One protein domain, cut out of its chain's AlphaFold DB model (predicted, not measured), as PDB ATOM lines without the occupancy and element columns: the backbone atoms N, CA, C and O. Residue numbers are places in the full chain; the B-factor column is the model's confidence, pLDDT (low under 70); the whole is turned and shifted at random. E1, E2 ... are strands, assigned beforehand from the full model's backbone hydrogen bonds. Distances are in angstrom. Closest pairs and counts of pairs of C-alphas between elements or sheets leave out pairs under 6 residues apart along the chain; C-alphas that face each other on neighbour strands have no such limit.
ATOM      1  N   ALA A   9     245.334 197.064 145.654       88.38
ATOM      2  CA  ALA A   9     245.124 198.450 145.246       88.38
ATOM      3  C   ALA A   9     245.757 198.722 143.880       88.38
ATOM      4  O   ALA A   9     246.829 198.207 143.577       88.38
ATOM      5  N   ASN A  10     245.117 199.563 143.066       87.81
ATOM      6  CA  ASN A  10     245.712 200.108 141.847       87.81
ATOM      7  C   ASN A  10     246.018 201.593 142.076       87.81
ATOM      8  O   ASN A  10     245.100 202.385 142.291       87.81
ATOM      9  N   ILE A  11     247.303 201.951 142.059       88.19
ATOM     10  CA  ILE A  11     247.789 203.320 142.245       88.19
ATOM     11  C   ILE A  11     248.612 203.675 141.007       88.19
ATOM     12  O   ILE A  11     249.620 203.031 140.722       88.19
ATOM     13  N   ASP A  12     248.151 204.670 140.247       88.69
ATOM     14  CA  ASP A  12     248.801 205.155 139.021       88.69
ATOM     15  C   ASP A  12     249.149 204.045 138.005       88.69
ATOM     16  O   ASP A  12     250.173 204.087 137.324       88.69
ATOM     17  N   GLY A  13     248.288 203.025 137.895       85.50
ATOM     18  CA  GLY A  13     248.462 201.902 136.968       85.50
ATOM     19  C   GLY A  13     249.369 200.784 137.486       85.50
ATOM     20  O   GLY A  13     249.534 199.780 136.797       85.50
ATOM     21  N   THR A  14     249.930 200.925 138.689       89.69
ATOM     22  CA  THR A  14     250.677 199.863 139.370       89.69
ATOM     23  C   THR A  14     249.762 199.163 140.367       89.69
ATOM     24  O   THR A  14     249.132 199.811 141.205       89.69
ATOM     25  N   LEU A  15     249.685 197.834 140.282       91.12
ATOM     26  CA  LEU A  15     248.994 197.028 141.284       91.12
ATOM     27  C   LEU A  15     249.873 196.832 142.516       91.12
ATOM     28  O   LEU A  15     251.084 196.659 142.410       91.12
ATOM     29  N   TYR A  16     249.239 196.816 143.678       90.62
ATOM     30  CA  TYR A  16     249.843 196.556 144.974       90.62
ATOM     31  C   TYR A  16     249.034 195.483 145.687       90.62
ATOM     32  O   TYR A  16     247.806 195.510 145.617       90.62
ATOM     33  N   PHE A  17     249.713 194.590 146.401       89.88
ATOM     34  CA  PHE A  17     249.097 193.659 147.340       89.88
ATOM     35  C   PHE A  17     249.666 193.919 148.736       89.88
ATOM     36  O   PHE A  17     250.881 193.891 148.908       89.88
ATOM     37  N   GLU A  18     248.808 194.241 149.705       89.62
ATOM     38  CA  GLU A  18     249.188 194.607 151.082       89.62
ATOM     39  C   GLU A  18     250.276 195.701 151.160       89.62
ATOM     40  O   GLU A  18     251.097 195.737 152.069       89.62
ATOM     41  N   GLY A  19     250.268 196.628 150.195       88.81
ATOM     42  CA  GLY A  19     251.237 197.727 150.098       88.81
ATOM     43  C   GLY A  19     252.502 197.406 149.294       88.81
ATOM     44  O   GLY A  19     253.256 198.326 148.984       88.81
ATOM     45  N   GLU A  20     252.702 196.154 148.879       91.44
ATOM     46  CA  GLU A  20     253.856 195.731 148.080       91.44
ATOM     47  C   GLU A  20     253.543 195.753 146.574       91.44
ATOM     48  O   GLU A  20     252.542 195.162 146.151       91.44
ATOM     49  N   PRO A  21     254.378 196.398 145.735       92.44
ATOM     50  CA  PRO A  21     254.124 196.533 144.302       92.44
ATOM     51  C   PRO A  21     254.207 195.188 143.566       92.44
ATOM     52  O   PRO A  21     255.160 194.428 143.721       92.44
ATOM     53  N   GLN A  22     253.236 194.937 142.689       92.75
ATOM     54  CA  GLN A  22     253.069 193.710 141.911       92.75
ATOM     55  C   GLN A  22     253.294 193.986 140.418       92.75
ATOM     56  O   GLN A  22     252.359 194.029 139.623       92.75
ATOM     57  N   GLN A  23     254.555 194.203 140.033       87.25
ATOM     58  CA  GLN A  23     254.923 194.646 138.676       87.25
ATOM     59  C   GLN A  23     254.612 193.626 137.571       87.25
ATOM     60  O   GLN A  23     254.446 194.005 136.414       87.25
ATOM     61  N   GLU A  24     254.548 192.339 137.911       87.62
ATOM     62  CA  GLU A  24     254.276 191.260 136.952       87.62
ATOM     63  C   GLU A  24     252.777 191.005 136.739       87.62
ATOM     64  O   GLU A  24     252.401 190.206 135.881       87.62
ATOM     65  N   VAL A  25     251.911 191.656 137.518       91.25
ATOM     66  CA  VAL A  25     250.463 191.477 137.413       91.25
ATOM     67  C   VAL A  25     249.916 192.455 136.386       91.25
ATOM     68  O   VAL A  25     250.099 193.667 136.486       91.25
ATOM     69  N   ASP A  26     249.215 191.920 135.391       92.12
ATOM     70  CA  ASP A  26     248.605 192.728 134.346       92.12
ATOM     71  C   ASP A  26     247.446 193.571 134.901       92.12
ATOM     72  O   ASP A  26     246.324 193.096 135.070       92.12
ATOM     73  N   ALA A  27     247.720 194.850 135.159       89.94
ATOM     74  CA  ALA A  27     246.742 195.790 135.703       89.94
ATOM     75  C   ALA A  27     245.554 196.062 134.765       89.94
ATOM     76  O   ALA A  27     244.513 196.529 135.222       89.94
ATOM     77  N   THR A  28     245.691 195.788 133.462       91.38
ATOM     78  CA  THR A  28     244.654 196.093 132.460       91.38
ATOM     79  C   THR A  28     243.535 195.057 132.415       91.38
ATOM     80  O   THR A  28     242.395 195.398 132.111       91.38
ATOM     81  N   SER A  29     243.857 193.806 132.733       92.75
ATOM     82  CA  SER A  29     242.932 192.670 132.768       92.75
ATOM     83  C   SER A  29     242.616 192.208 134.189       92.75
ATOM     84  O   SER A  29     241.944 191.193 134.365       92.75
ATOM     85  N   PHE A  30     243.106 192.939 135.192       92.12
ATOM     86  CA  PHE A  30     242.919 192.617 136.596       92.12
ATOM     87  C   PHE A  30     241.451 192.700 137.004       92.12
ATOM     88  O   PHE A  30     240.793 193.731 136.854       92.12
ATOM     89  N   HIS A  31     240.966 191.609 137.584       90.94
ATOM     90  CA  HIS A  31     239.645 191.513 138.166       90.94
ATOM     91  C   HIS A  31     239.715 190.908 139.567       90.94
ATOM     92  O   HIS A  31     240.341 189.874 139.800       90.94
ATOM     93  N   CYS A  32     239.043 191.568 140.502       88.69
ATOM     94  CA  CYS A  32     238.917 191.124 141.879       88.69
ATOM     95  C   CYS A  32     237.841 190.056 142.018       88.69
ATOM     96  O   CYS A  32     236.725 190.246 141.540       88.69
ATOM     97  N   LEU A  33     238.163 188.962 142.710       88.31
ATOM     98  CA  LEU A  33     237.225 187.863 142.934       88.31
ATOM     99  C   LEU A  33     236.712 187.846 144.379       88.31
ATOM    100  O   LEU A  33     235.513 187.731 144.617       88.31
ATOM    101  N   ASN A  34     237.603 188.002 145.356       83.12
ATOM    102  CA  ASN A  34     237.237 188.148 146.764       83.12
ATOM    103  C   ASN A  34     238.315 188.951 147.517       83.12
ATOM    104  O   ASN A  34     239.050 189.720 146.901       83.12
ATOM    105  N   PHE A  35     238.391 188.828 148.847       80.12
ATOM    106  CA  PHE A  35     239.331 189.598 149.671       80.12
ATOM    107  C   PHE A  35     240.797 189.442 149.227       80.12
ATOM    108  O   PHE A  35     241.517 190.439 149.139       80.12
ATOM    109  N   SER A  36     241.227 188.207 148.954       81.25
ATOM    110  CA  SER A  36     242.618 187.852 148.641       81.25
ATOM    111  C   SER A  36     242.812 187.347 147.213       81.25
ATOM    112  O   SER A  36     243.945 187.333 146.734       81.25
ATOM    113  N   SER A  37     241.742 186.941 146.528       88.25
ATOM    114  CA  SER A  37     241.824 186.302 145.217       88.25
ATOM    115  C   SER A  37     241.503 187.264 144.082       88.25
ATOM    116  O   SER A  37     240.573 188.073 144.158       88.25
ATOM    117  N   ALA A  38     242.251 187.127 142.995       92.31
ATOM    118  CA  ALA A  38     242.094 187.919 141.785       92.31
ATOM    119  C   ALA A  38     242.362 187.069 140.540       92.31
ATOM    120  O   ALA A  38     242.857 185.943 140.615       92.31
ATOM    121  N   VAL A  39     242.036 187.611 139.376       94.31
ATOM    122  CA  VAL A  39     242.324 186.992 138.085       94.31
ATOM    123  C   VAL A  39     242.780 188.044 137.085       94.31
ATOM    124  O   VAL A  39     242.330 189.187 137.115       94.31
ATOM    125  N   THR A  40     243.688 187.656 136.201       95.19
ATOM    126  CA  THR A  40     244.087 188.429 135.021       95.19
ATOM    127  C   THR A  40     244.005 187.531 133.790       95.19
ATOM    128  O   THR A  40     243.750 186.327 133.896       95.19
ATOM    129  N   LYS A  41     244.312 188.079 132.610       95.50
ATOM    130  CA  LYS A  41     244.481 187.273 131.391       95.50
ATOM    131  C   LYS A  41     245.556 186.180 131.529       95.50
ATOM    132  O   LYS A  41     245.557 185.225 130.758       95.50
ATOM    133  N   ASP A  42     246.484 186.334 132.479       94.81
ATOM    134  CA  ASP A  42     247.616 185.430 132.674       94.81
ATOM    135  C   ASP A  42     247.317 184.321 133.696       94.81
ATOM    136  O   ASP A  42     247.985 183.282 133.675       94.81
ATOM    137  N   GLY A  43     246.319 184.494 134.572       95.38
ATOM    138  CA  GLY A  43     245.899 183.446 135.501       95.38
ATOM    139  C   GLY A  43     245.173 183.898 136.759       95.38
ATOM    140  O   GLY A  43     244.822 185.065 136.913       95.38
ATOM    141  N   PHE A  44     244.949 182.932 137.646       94.50
ATOM    142  CA  PHE A  44     244.373 183.130 138.972       94.50
ATOM    143  C   PHE A  44     245.460 183.458 139.991       94.50
ATOM    144  O   PHE A  44     246.567 182.907 139.947       94.50
ATOM    145  N   TYR A  45     245.106 184.311 140.942       92.06
ATOM    146  CA  TYR A  45     245.965 184.780 142.015       92.06
ATOM    147  C   TYR A  45     245.276 184.566 143.360       92.06
ATOM    148  O   TYR A  45     244.071 184.787 143.473       92.06
ATOM    149  N   SER A  46     246.058 184.184 144.367       88.38
ATOM    150  CA  SER A  46     245.677 184.215 145.780       88.38
ATOM    151  C   SER A  46     246.787 184.922 146.548       88.38
ATOM    152  O   SER A  46     247.964 184.561 146.453       88.38
ATOM    153  N   GLY A  47     246.425 185.997 147.240       87.44
ATOM    154  CA  GLY A  47     247.398 186.944 147.760       87.44
ATOM    155  C   GLY A  47     248.255 187.539 146.640       87.44
ATOM    156  O   GLY A  47     247.758 187.788 145.549       87.44
ATOM    157  N   ASN A  48     249.557 187.703 146.867       88.12
ATOM    158  CA  ASN A  48     250.514 188.165 145.853       88.12
ATOM    159  C   ASN A  48     251.036 187.052 144.918       88.12
ATOM    160  O   ASN A  48     251.968 187.286 144.148       88.12
ATOM    161  N   GLN A  49     250.485 185.838 144.977       90.31
ATOM    162  CA  GLN A  49     250.990 184.696 144.216       90.31
ATOM    163  C   GLN A  49     250.038 184.299 143.094       90.31
ATOM    164  O   GLN A  49     248.834 184.151 143.300       90.31
ATOM    165  N   ARG A  50     250.592 184.051 141.901       92.69
ATOM    166  CA  ARG A  50     249.860 183.368 140.828       92.69
ATOM    167  C   ARG A  50     249.794 181.876 141.145       92.69
ATOM    168  O   ARG A  50     250.821 181.202 141.118       92.69
ATOM    169  N   ILE A  51     248.589 181.372 141.385       91.38
ATOM    170  CA  ILE A  51     248.333 179.982 141.794       91.38
ATOM    171  C   ILE A  51     248.066 179.050 140.608       91.38
ATOM    172  O   ILE A  51     248.358 177.860 140.678       91.38
ATOM    173  N   ALA A  52     247.560 179.576 139.487       92.94
ATOM    174  CA  ALA A  52     247.405 178.813 138.249       92.94
ATOM    175  C   ALA A  52     247.344 179.726 137.018       92.94
ATOM    176  O   ALA A  52     246.879 180.862 137.130       92.94
ATOM    177  N   PRO A  53     247.767 179.248 135.833       95.00
ATOM    178  CA  PRO A  53     247.498 179.944 134.581       95.00
ATOM    179  C   PRO A  53     246.000 179.934 134.257       95.00
ATOM    180  O   PRO A  53     245.267 179.037 134.679       95.00
ATOM    181  N   LEU A  54     245.552 180.902 133.459       94.94
ATOM    182  CA  LEU A  54     244.166 180.939 133.003       94.94
ATOM    183  C   LEU A  54     243.904 179.736 132.073       94.94
ATOM    184  O   LEU A  54     244.703 179.501 131.154       94.94
ATOM    185  N   PRO A  55     242.821 178.956 132.267       93.88
ATOM    186  CA  PRO A  55     242.523 177.832 131.391       93.88
ATOM    187  C   PRO A  55     242.316 178.276 129.938       93.88
ATOM    188  O   PRO A  55     241.810 179.363 129.649       93.88
ATOM    189  N   LYS A  56     242.682 177.412 128.985       93.12
ATOM    190  CA  LYS A  56     242.537 177.730 127.558       93.12
ATOM    191  C   LYS A  56     241.076 178.018 127.201       93.12
ATOM    192  O   LYS A  56     240.164 177.283 127.583       93.12
ATOM    193  N   GLY A  57     240.883 179.066 126.402       92.50
ATOM    194  CA  GLY A  57     239.563 179.477 125.924       92.50
ATOM    195  C   GLY A  57     238.670 180.088 127.004       92.50
ATOM    196  O   GLY A  57     237.462 180.131 126.800       92.50
ATOM    197  N   VAL A  58     239.235 180.504 128.140       95.06
ATOM    198  CA  VAL A  58     238.551 181.324 129.146       95.06
ATOM    199  C   VAL A  58     238.962 182.777 128.940       95.06
ATOM    200  O   VAL A  58     240.141 183.067 128.744       95.06
ATOM    201  N   ASP A  59     237.986 183.677 128.973       95.56
ATOM    202  CA  ASP A  59     238.214 185.119 129.009       95.56
ATOM    203  C   ASP A  59     238.134 185.585 130.466       95.56
ATOM    204  O   ASP A  59     237.087 185.458 131.106       95.56
ATOM    205  N   SER A  60     239.238 186.114 131.001       94.44
ATOM    206  CA  SER A  60     239.299 186.567 132.393       94.44
ATOM    207  C   SER A  60     238.297 187.680 132.693       94.44
ATOM    208  O   SER A  60     237.850 187.790 133.829       94.44
ATOM    209  N   ALA A  61     237.900 188.471 131.689       94.12
ATOM    210  CA  ALA A  61     236.917 189.539 131.852       94.12
ATOM    211  C   ALA A  61     235.491 189.020 132.117       94.12
ATOM    212  O   ALA A  61     234.636 189.780 132.571       94.12
ATOM    213  N   LEU A  62     235.218 187.742 131.825       95.75
ATOM    214  CA  LEU A  62     233.926 187.104 132.084       95.75
ATOM    215  C   LEU A  62     233.868 186.412 133.448       95.75
ATOM    216  O   LEU A  62     232.773 186.082 133.911       95.75
ATOM    217  N   ILE A  63     235.021 186.186 134.083       95.44
ATOM    218  CA  ILE A  63     235.085 185.533 135.387       95.44
ATOM    219  C   ILE A  63     234.543 186.488 136.437       95.44
ATOM    220  O   ILE A  63     235.009 187.614 136.581       95.44
ATOM    221  N   LYS A  64     233.579 186.001 137.209       93.56
ATOM    222  CA  LYS A  64     232.964 186.726 138.314       93.56
ATOM    223  C   LYS A  64     232.800 185.825 139.536       93.56
ATOM    224  O   LYS A  64     232.698 184.603 139.384       93.56
ATOM    225  N   PRO A  65     232.697 186.409 140.738       92.62
ATOM    226  CA  PRO A  65     232.380 185.653 141.940       92.62
ATOM    227  C   PRO A  65     230.982 185.045 141.831       92.62
ATOM    228  O   PRO A  65     230.034 185.725 141.426       92.62
ATOM    229  N   LEU A  66     230.852 183.777 142.211       91.62
ATOM    230  CA  LEU A  66     229.564 183.182 142.541       91.62
ATOM    231  C   LEU A  66     229.262 183.500 144.009       91.62
ATOM    232  O   LEU A  66     228.348 184.271 144.291       91.62
ATOM    233  N   GLN A  67     230.083 182.966 144.917       90.38
ATOM    234  CA  GLN A  67     230.097 183.254 146.352       90.38
ATOM    235  C   GLN A  67     231.347 182.618 146.989       90.38
ATOM    236  O   GLN A  67     231.840 181.613 146.479       90.38
ATOM    237  N   GLU A  68     231.847 183.171 148.098       87.38
ATOM    238  CA  GLU A  68     233.062 182.698 148.785       87.38
ATOM    239  C   GLU A  68     234.268 182.541 147.830       87.38
ATOM    240  O   GLU A  68     234.699 183.506 147.191       87.38
ATOM    241  N   ASN A  69     234.809 181.326 147.723       89.88
ATOM    242  CA  ASN A  69     235.908 180.957 146.832       89.88
ATOM    243  C   ASN A  69     235.422 180.400 145.482       89.88
ATOM    244  O   ASN A  69     236.236 180.011 144.650       89.88
ATOM    245  N   PHE A  70     234.112 180.357 145.230       93.50
ATOM    246  CA  PHE A  70     233.566 179.886 143.960       93.50
ATOM    247  C   PHE A  70     233.433 181.027 142.958       93.50
ATOM    248  O   PHE A  70     232.844 182.074 143.245       93.50
ATOM    249  N   VAL A  71     233.921 180.798 141.743       95.00
ATOM    250  CA  VAL A  71     233.862 181.751 140.629       95.00
ATOM    251  C   VAL A  71     233.361 181.074 139.362       95.00
ATOM    252  O   VAL A  71     233.414 179.853 139.225       95.00
ATOM    253  N   THR A  72     232.864 181.867 138.419       96.19
ATOM    254  CA  THR A  72     232.306 181.359 137.164       96.19
ATOM    255  C   THR A  72     232.548 182.316 136.006       96.19
ATOM    256  O   THR A  72     232.523 183.527 136.197       96.19
ATOM    257  N   ASP A  73     232.721 181.774 134.797       95.50
ATOM    258  CA  ASP A  73     232.702 182.533 133.536       95.50
ATOM    259  C   ASP A  73     231.297 182.555 132.889       95.50
ATOM    260  O   ASP A  73     231.112 183.049 131.778       95.50
ATOM    261  N   GLY A  74     230.291 182.001 133.580       95.00
ATOM    262  CA  GLY A  74     228.929 181.793 133.085       95.00
ATOM    263  C   GLY A  74     228.681 180.421 132.451       95.00
ATOM    264  O   GLY A  74     227.525 180.076 132.211       95.00
ATOM    265  N   THR A  75     229.729 179.632 132.209       94.69
ATOM    266  CA  THR A  75     229.644 178.264 131.668       94.69
ATOM    267  C   THR A  75     230.359 177.237 132.538       94.69
ATOM    268  O   THR A  75     229.868 176.123 132.705       94.69
ATOM    269  N   ARG A  76     231.498 177.618 133.110       95.81
ATOM    270  CA  ARG A  76     232.353 176.814 133.975       95.81
ATOM    271  C   ARG A  76     232.332 177.389 135.380       95.81
ATOM    272  O   ARG A  76     232.038 178.573 135.582       95.81
ATOM    273  N   VAL A  77     232.633 176.538 136.349       96.25
ATOM    274  CA  VAL A  77     232.729 176.906 137.760       96.25
ATOM    275  C   VAL A  77     234.071 176.440 138.277       96.25
ATOM    276  O   VAL A  77     234.483 175.321 137.990       96.25
ATOM    277  N   TRP A  78     234.734 177.287 139.053       94.94
ATOM    278  CA  TRP A  78     235.970 176.940 139.734       94.94
ATOM    279  C   TRP A  78     235.850 177.245 141.218       94.94
ATOM    280  O   TRP A  78     235.289 178.273 141.595       94.94
ATOM    281  N   TYR A  79     236.419 176.375 142.039       92.81
ATOM    282  CA  TYR A  79     236.781 176.698 143.411       92.81
ATOM    283  C   TYR A  79     238.214 177.235 143.409       92.81
ATOM    284  O   TYR A  79     239.129 176.548 142.958       92.81
ATOM    285  N   VAL A  80     238.409 178.479 143.845       89.50
ATOM    286  CA  VAL A  80     239.680 179.214 143.797       89.50
ATOM    287  C   VAL A  80     240.182 179.427 145.221       89.50
ATOM    288  O   VAL A  80     239.755 180.349 145.907       89.50
ATOM    289  N   ASN A  81     241.094 178.558 145.656       83.12
ATOM    290  CA  ASN A  81     241.795 178.674 146.938       83.12
ATOM    291  C   ASN A  81     243.311 178.492 146.715       83.12
ATOM    292  O   ASN A  81     243.879 179.210 145.898       83.12
ATOM    293  N   VAL A  82     243.980 177.539 147.377       78.94
ATOM    294  CA  VAL A  82     245.421 177.270 147.179       78.94
ATOM    295  C   VAL A  82     245.711 176.838 145.739       78.94
ATOM    296  O   VAL A  82     246.664 177.314 145.124       78.94
ATOM    297  N   GLN A  83     244.854 175.982 145.182       82.75
ATOM    298  CA  GLN A  83     244.890 175.570 143.786       82.75
ATOM    299  C   GLN A  83     243.481 175.687 143.192       82.75
ATOM    300  O   GLN A  83     242.538 175.168 143.790       82.75
ATOM    301  N   PRO A  84     243.302 176.361 142.042       88.69
ATOM    302  CA  PRO A  84     242.007 176.418 141.384       88.69
ATOM    303  C   PRO A  84     241.599 175.050 140.841       88.69
ATOM    304  O   PRO A  84     242.348 174.434 140.079       88.69
ATOM    305  N   THR A  85     240.385 174.622 141.176       90.94
ATOM    306  CA  THR A  85     239.806 173.349 140.734       90.94
ATOM    307  C   THR A  85     238.528 173.617 139.956       90.94
ATOM    308  O   THR A  85     237.609 174.256 140.468       90.94
ATOM    309  N   GLU A  86     238.461 173.146 138.711       93.38
ATOM    310  CA  GLU A  86     237.246 173.234 137.894       93.38
ATOM    311  C   GLU A  86     236.220 172.190 138.343       93.38
ATOM    312  O   GLU A  86     236.543 171.015 138.517       93.38
ATOM    313  N   LEU A  87     234.972 172.619 138.516       94.06
ATOM    314  CA  LEU A  87     233.853 171.762 138.872       94.06
ATOM    315  C   LEU A  87     233.069 171.393 137.616       94.06
ATOM    316  O   LEU A  87     232.303 172.189 137.067       94.06
ATOM    317  N   GLU A  88     233.261 170.162 137.152       91.88
ATOM    318  CA  GLU A  88     232.663 169.711 135.900       91.88
ATOM    319  C   GLU A  88     231.137 169.556 135.987       91.88
ATOM    320  O   GLU A  88     230.595 168.776 136.786       91.88
ATOM    321  N   GLY A  89     230.448 170.240 135.068       92.69
ATOM    322  CA  GLY A  89     229.021 170.051 134.808       92.69
ATOM    323  C   GLY A  89     228.089 170.659 135.853       92.69
ATOM    324  O   GLY A  89     226.973 170.169 135.993       92.69
ATOM    325  N   VAL A  90     228.531 171.691 136.580       96.00
ATOM    326  CA  VAL A  90     227.686 172.408 137.547       96.00
ATOM    327  C   VAL A  90     226.474 173.030 136.853       96.00
ATOM    328  O   VAL A  90     226.605 173.855 135.944       96.00
ATOM    329  N   ASN A  91     225.274 172.700 137.331       95.44
ATOM    330  CA  ASN A  91     224.054 173.404 136.954       95.44
ATOM    331  C   ASN A  91     223.963 174.769 137.662       95.44
ATOM    332  O   ASN A  91     223.336 174.916 138.711       95.44
ATOM    333  N   LEU A  92     224.551 175.795 137.042       95.00
ATOM    334  CA  LEU A  92     224.583 177.168 137.562       95.00
ATOM    335  C   LEU A  92     223.209 177.735 137.958       95.00
ATOM    336  O   LEU A  92     223.130 178.538 138.881       95.00
ATOM    337  N   ALA A  93     222.124 177.330 137.289       94.56
ATOM    338  CA  ALA A  93     220.785 177.851 137.576       94.56
ATOM    339  C   ALA A  93     220.228 177.389 138.935       94.56
ATOM    340  O   ALA A  93     219.340 178.037 139.486       94.56
ATOM    341  N   ALA A  94     220.735 176.275 139.460       95.38
ATOM    342  CA  ALA A  94     220.352 175.714 140.750       95.38
ATOM    343  C   ALA A  94     221.500 175.751 141.775       95.38
ATOM    344  O   ALA A  94     221.327 175.254 142.887       95.38
ATOM    345  N   ALA A  95     222.637 176.358 141.413       95.69
ATOM    346  CA  ALA A  95     223.820 176.432 142.253       95.69
ATOM    347  C   ALA A  95     223.555 177.236 143.535       95.69
ATOM    348  O   ALA A  95     223.082 178.374 143.501       95.69
ATOM    349  N   LYS A  96     223.899 176.634 144.670       95.44
ATOM    350  CA  LYS A  96     223.888 177.227 146.004       95.44
ATOM    351  C   LYS A  96     225.235 176.963 146.646       95.44
ATOM    352  O   LYS A  96     225.716 175.833 146.604       95.44
ATOM    353  N   VAL A  97     225.819 178.002 147.222       94.44
ATOM    354  CA  VAL A  97     227.112 177.929 147.893       94.44
ATOM    355  C   VAL A  97     226.904 178.137 149.382       94.44
ATOM    356  O   VAL A  97     226.243 179.092 149.795       94.44
ATOM    357  N   GLU A  98     227.499 177.259 150.178       92.38
ATOM    358  CA  GLU A  98     227.597 177.387 151.627       92.38
ATOM    359  C   GLU A  98     229.045 177.102 152.028       92.38
ATOM    360  O   GLU A  98     229.499 175.963 151.980       92.38
ATOM    361  N   TYR A  99     229.784 178.149 152.406       89.44
ATOM    362  CA  TYR A  99     231.215 178.059 152.723       89.44
ATOM    363  C   TYR A  99     232.026 177.418 151.580       89.44
ATOM    364  O   TYR A  99     232.091 177.974 150.485       89.44
ATOM    365  N   ASP A 100     232.620 176.251 151.834       90.81
ATOM    366  CA  ASP A 100     233.422 175.478 150.883       90.81
ATOM    367  C   ASP A 100     232.606 174.401 150.153       90.81
ATOM    368  O   ASP A 100     233.170 173.508 149.524       90.81
ATOM    369  N   GLN A 101     231.277 174.465 150.223       93.69
ATOM    370  CA  GLN A 101     230.385 173.516 149.571       93.69
ATOM    371  C   GLN A 101     229.555 174.198 148.487       93.69
ATOM    372  O   GLN A 101     229.042 175.305 148.667       93.69
ATOM    373  N   LEU A 102     229.385 173.505 147.362       95.81
ATOM    374  CA  LEU A 102     228.483 173.902 146.288       95.81
ATOM    375  C   LEU A 102     227.497 172.772 146.018       95.81
ATOM    376  O   LEU A 102     227.901 171.646 145.755       95.81
ATOM    377  N   SER A 103     226.204 173.073 146.025       95.75
ATOM    378  CA  SER A 103     225.154 172.166 145.560       95.75
ATOM    379  C   SER A 103     224.526 172.728 144.297       95.75
ATOM    380  O   SER A 103     224.195 173.908 144.266       95.75
ATOM    381  N   ASP A 104     224.321 171.909 143.268       95.81
ATOM    382  CA  ASP A 104     223.602 172.309 142.047       95.81
ATOM    383  C   ASP A 104     222.195 171.691 141.942       95.81
ATOM    384  O   ASP A 104     221.561 171.714 140.882       95.81
ATOM    385  N   GLY A 105     221.704 171.117 143.045       93.12
ATOM    386  CA  GLY A 105     220.416 170.428 143.133       93.12
ATOM    387  C   GLY A 105     220.412 168.990 142.605       93.12
ATOM    388  O   GLY A 105     219.413 168.299 142.790       93.12
ATOM    389  N   VAL A 106     221.497 168.527 141.978       93.56
ATOM    390  CA  VAL A 106     221.688 167.126 141.555       93.56
ATOM    391  C   VAL A 106     222.949 166.540 142.185       93.56
ATOM    392  O   VAL A 106     222.961 165.383 142.606       93.56
ATOM    393  N   HIS A 107     223.999 167.346 142.278       95.25
ATOM    394  CA  HIS A 107     225.276 167.003 142.868       95.25
ATOM    395  C   HIS A 107     225.664 168.011 143.947       95.25
ATOM    396  O   HIS A 107     225.266 169.180 143.914       95.25
ATOM    397  N   ASN A 108     226.498 167.542 144.867       94.06
ATOM    398  CA  ASN A 108     227.219 168.366 145.818       94.06
ATOM    399  C   ASN A 108     228.717 168.248 145.544       94.06
ATOM    400  O   ASN A 108     229.209 167.170 145.214       94.06
ATOM    401  N   TRP A 109     229.427 169.353 145.709       94.06
ATOM    402  CA  TRP A 109     230.877 169.423 145.740       94.06
ATOM    403  C   TRP A 109     231.285 169.898 147.121       94.06
ATOM    404  O   TRP A 109     230.896 170.993 147.526       94.06
ATOM    405  N   ASP A 110     232.054 169.078 147.828       92.44
ATOM    406  CA  ASP A 110     232.678 169.461 149.088       92.44
ATOM    407  C   ASP A 110     234.154 169.774 148.844       92.44
ATOM    408  O   ASP A 110     234.939 168.871 148.567       92.44
ATOM    409  N   CYS A 111     234.509 171.059 148.906       90.19
ATOM    410  CA  CYS A 111     235.870 171.560 148.727       90.19
ATOM    411  C   CYS A 111     236.575 171.863 150.061       90.19
ATOM    412  O   CYS A 111     237.642 172.474 150.059       90.19
ATOM    413  N   SER A 112     235.997 171.465 151.202       85.31
ATOM    414  CA  SER A 112     236.648 171.597 152.515       85.31
ATOM    415  C   SER A 112     237.751 170.555 152.726       85.31
ATOM    416  O   SER A 112     238.658 170.735 153.547       85.31
ATOM    417  N   VAL A 113     237.694 169.463 151.963       76.38
ATOM    418  CA  VAL A 113     238.675 168.385 152.008       76.38
ATOM    419  C   VAL A 113     239.940 168.834 151.283       76.38
ATOM    420  O   VAL A 113     239.888 169.443 150.217       76.38
ATOM    421  N   HIS A 114     241.090 168.548 151.881       73.31
ATOM    422  CA  HIS A 114     242.391 168.778 151.270       73.31
ATOM    423  C   HIS A 114     243.131 167.442 151.211       73.31
ATOM    424  O   HIS A 114     243.020 166.639 152.141       73.31
ATOM    425  N   ASP A 115     243.869 167.197 150.130       70.06
ATOM    426  CA  ASP A 115     244.742 166.030 150.046       70.06
ATOM    427  C   ASP A 115     245.930 166.145 151.025       70.06
ATOM    428  O   ASP A 115     246.149 167.177 151.666       70.06
ATOM    429  N   ASP A 116     246.732 165.083 151.136       69.06
ATOM    430  CA  ASP A 116     247.902 165.040 152.028       69.06
ATOM    431  C   ASP A 116     248.971 166.110 151.709       69.06
ATOM    432  O   ASP A 116     249.873 166.356 152.512       69.06
ATOM    433  N   LEU A 117     248.895 166.743 150.533       68.44
ATOM    434  CA  LEU A 117     249.768 167.832 150.099       68.44
ATOM    435  C   LEU A 117     249.150 169.215 150.372       68.44
ATOM    436  O   LEU A 117     249.787 170.230 150.090       68.44
ATOM    437  N   GLY A 118     247.944 169.263 150.944       65.31
ATOM    438  CA  GLY A 118     247.195 170.485 151.210       65.31
ATOM    439  C   GLY A 118     246.495 171.055 149.977       65.31
ATOM    440  O   GLY A 118     246.078 172.213 150.014       65.31
ATOM    441  N   ASN A 119     246.364 170.290 148.888       63.81
ATOM    442  CA  ASN A 119     245.608 170.739 147.724       63.81
ATOM    443  C   ASN A 119     244.111 170.575 148.006       63.81
ATOM    444  O   ASN A 119     243.698 169.496 148.434       63.81
ATOM    445  N   PRO A 120     243.282 171.598 147.749       63.88
ATOM    446  CA  PRO A 120     241.840 171.479 147.907       63.88
ATOM    447  C   PRO A 120     241.294 170.414 146.951       63.88
ATOM    448  O   PRO A 120     241.394 170.534 145.726       63.88
ATOM    449  N   SER A 121     240.697 169.367 147.512       74.75
ATOM    450  CA  SER A 121     239.961 168.350 146.775       74.75
ATOM    451  C   SER A 121     238.476 168.684 146.845       74.75
ATOM    452  O   SER A 121     237.890 168.665 147.920       74.75
ATOM    453  N   CYS A 122     237.867 168.982 145.699       87.38
ATOM    454  CA  CYS A 122     236.419 169.141 145.603       87.38
ATOM    455  C   CYS A 122     235.778 167.784 145.293       87.38
ATOM    456  O   CYS A 122     235.718 167.372 144.131       87.38
ATOM    457  N   GLU A 123     235.314 167.074 146.319       88.94
ATOM    458  CA  GLU A 123     234.687 165.762 146.151       88.94
ATOM    459  C   GLU A 123     233.249 165.901 145.650       88.94
ATOM    460  O   GLU A 123     232.402 166.518 146.297       88.94
ATOM    461  N   LYS A 124     232.966 165.308 144.485       91.56
ATOM    462  CA  LYS A 124     231.633 165.313 143.875       91.56
ATOM    463  C   LYS A 124     230.814 164.118 144.356       91.56
ATOM    464  O   LYS A 124     231.188 162.969 144.126       91.56
ATOM    465  N   THR A 125     229.650 164.388 144.929       89.50
ATOM    466  CA  THR A 125     228.663 163.389 145.362       89.50
ATOM    467  C   THR A 125     227.298 163.675 144.741       89.50
ATOM    468  O   THR A 125     227.032 164.789 144.290       89.50
ATOM    469  N   ALA A 126     226.431 162.665 144.656       85.06
ATOM    470  CA  ALA A 126     225.031 162.876 144.283       85.06
ATOM    471  C   ALA A 126     224.243 163.394 145.497       85.06
ATOM    472  O   ALA A 126     224.542 163.014 146.628       85.06
ATOM    473  N   VAL A 127     223.244 164.244 145.264       78.62
ATOM    474  CA  VAL A 127     222.266 164.615 146.297       78.62
ATOM    475  C   VAL A 127     221.384 163.393 146.582       78.62
ATOM    476  O   VAL A 127     220.870 162.788 145.641       78.62
TER     477      VAL A 127
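This is residues 9 to 127 of the 128 residues of an uncharacterized protein of Aeromonas hydrophila (UniProt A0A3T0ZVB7). Four small antiparallel sheets are strung in a row along the longest axis, in the order in which the chain makes them: the hairpin E1 and E2 at one end, then E3 to E5, then E6 to E8, and E9 to E12 with the long hairpin E11 and E12 at the other end. The row is loosely joined at its E1 and E2 end, where these two strands have no contact with the other named strands. The printed part has 119 residues, with no named helix and twelve named strands, E1 to E12; the class is all strand, though only 51 residues are in named strands. The sheet orders are E1 - E2, E3 - E4 - E5, E6 - E7 - E8 and E9 - E10 - E11 - E12. The whole is compact, with a radius of gyration of the C-alphas of 14.7 A, yet elongated, spanning 49 by 31 by 24 A.

E1, residues 9 to 11, and E2, residues 14 to 17, form a hairpin, with N 9 and O 16 2.9 A apart. Residues 16 to 17 of E2 also pair with residues 20 to 21, antiparallel. E3, residues 37 to 40, E4, residues 43 to 46, and E5, residues 49 to 53, form a meander, each strand the antiparallel neighbour of the one before; N 45 and O 38 are 2.8 A apart, and N 44 and O 52 2.9 A. E2 and E3 are apart. A second meander is E6, residues 64 to 67, E7, residues 70 to 72, and E8, residues 77 to 79, with N 66 and O 70 at 2.8 A and N 71 and O 78 at 2.9 A. E5 and E6 are apart. The third is E9, residues 96 to 98, E10, residues 101 to 103, E11, residues 107 to 114, and E12, residues 120 to 126. Here N 96 and O 103 are 2.8 A apart, N 109 and O 102 2.8 A, and N 121 and O 113 2.8 A. The closest C-alphas of E6 and E9 are those of Gln 67 and Val 97, 6.3 A apart; those of E8 and E11 are Tyr 79 and Cys 111, 7.4 A.

E1 begins at C-alpha 9, (245.124, 198.450, 145.246). E5 measures 11.3 A from first to last C-alpha, E11 19.1 A and E12 19.2 A. E12 ends at C-alpha 126, (225.031, 162.876, 144.283).

The C-alphas farthest apart, those of Asp 12 and Val 127, are 49.0 A apart. The printed part has no cut. The links E2 to E3 and E8 to E9 are long. Mean pLDDT of the printed part is 89.8; residues 116 to 120 are under 70.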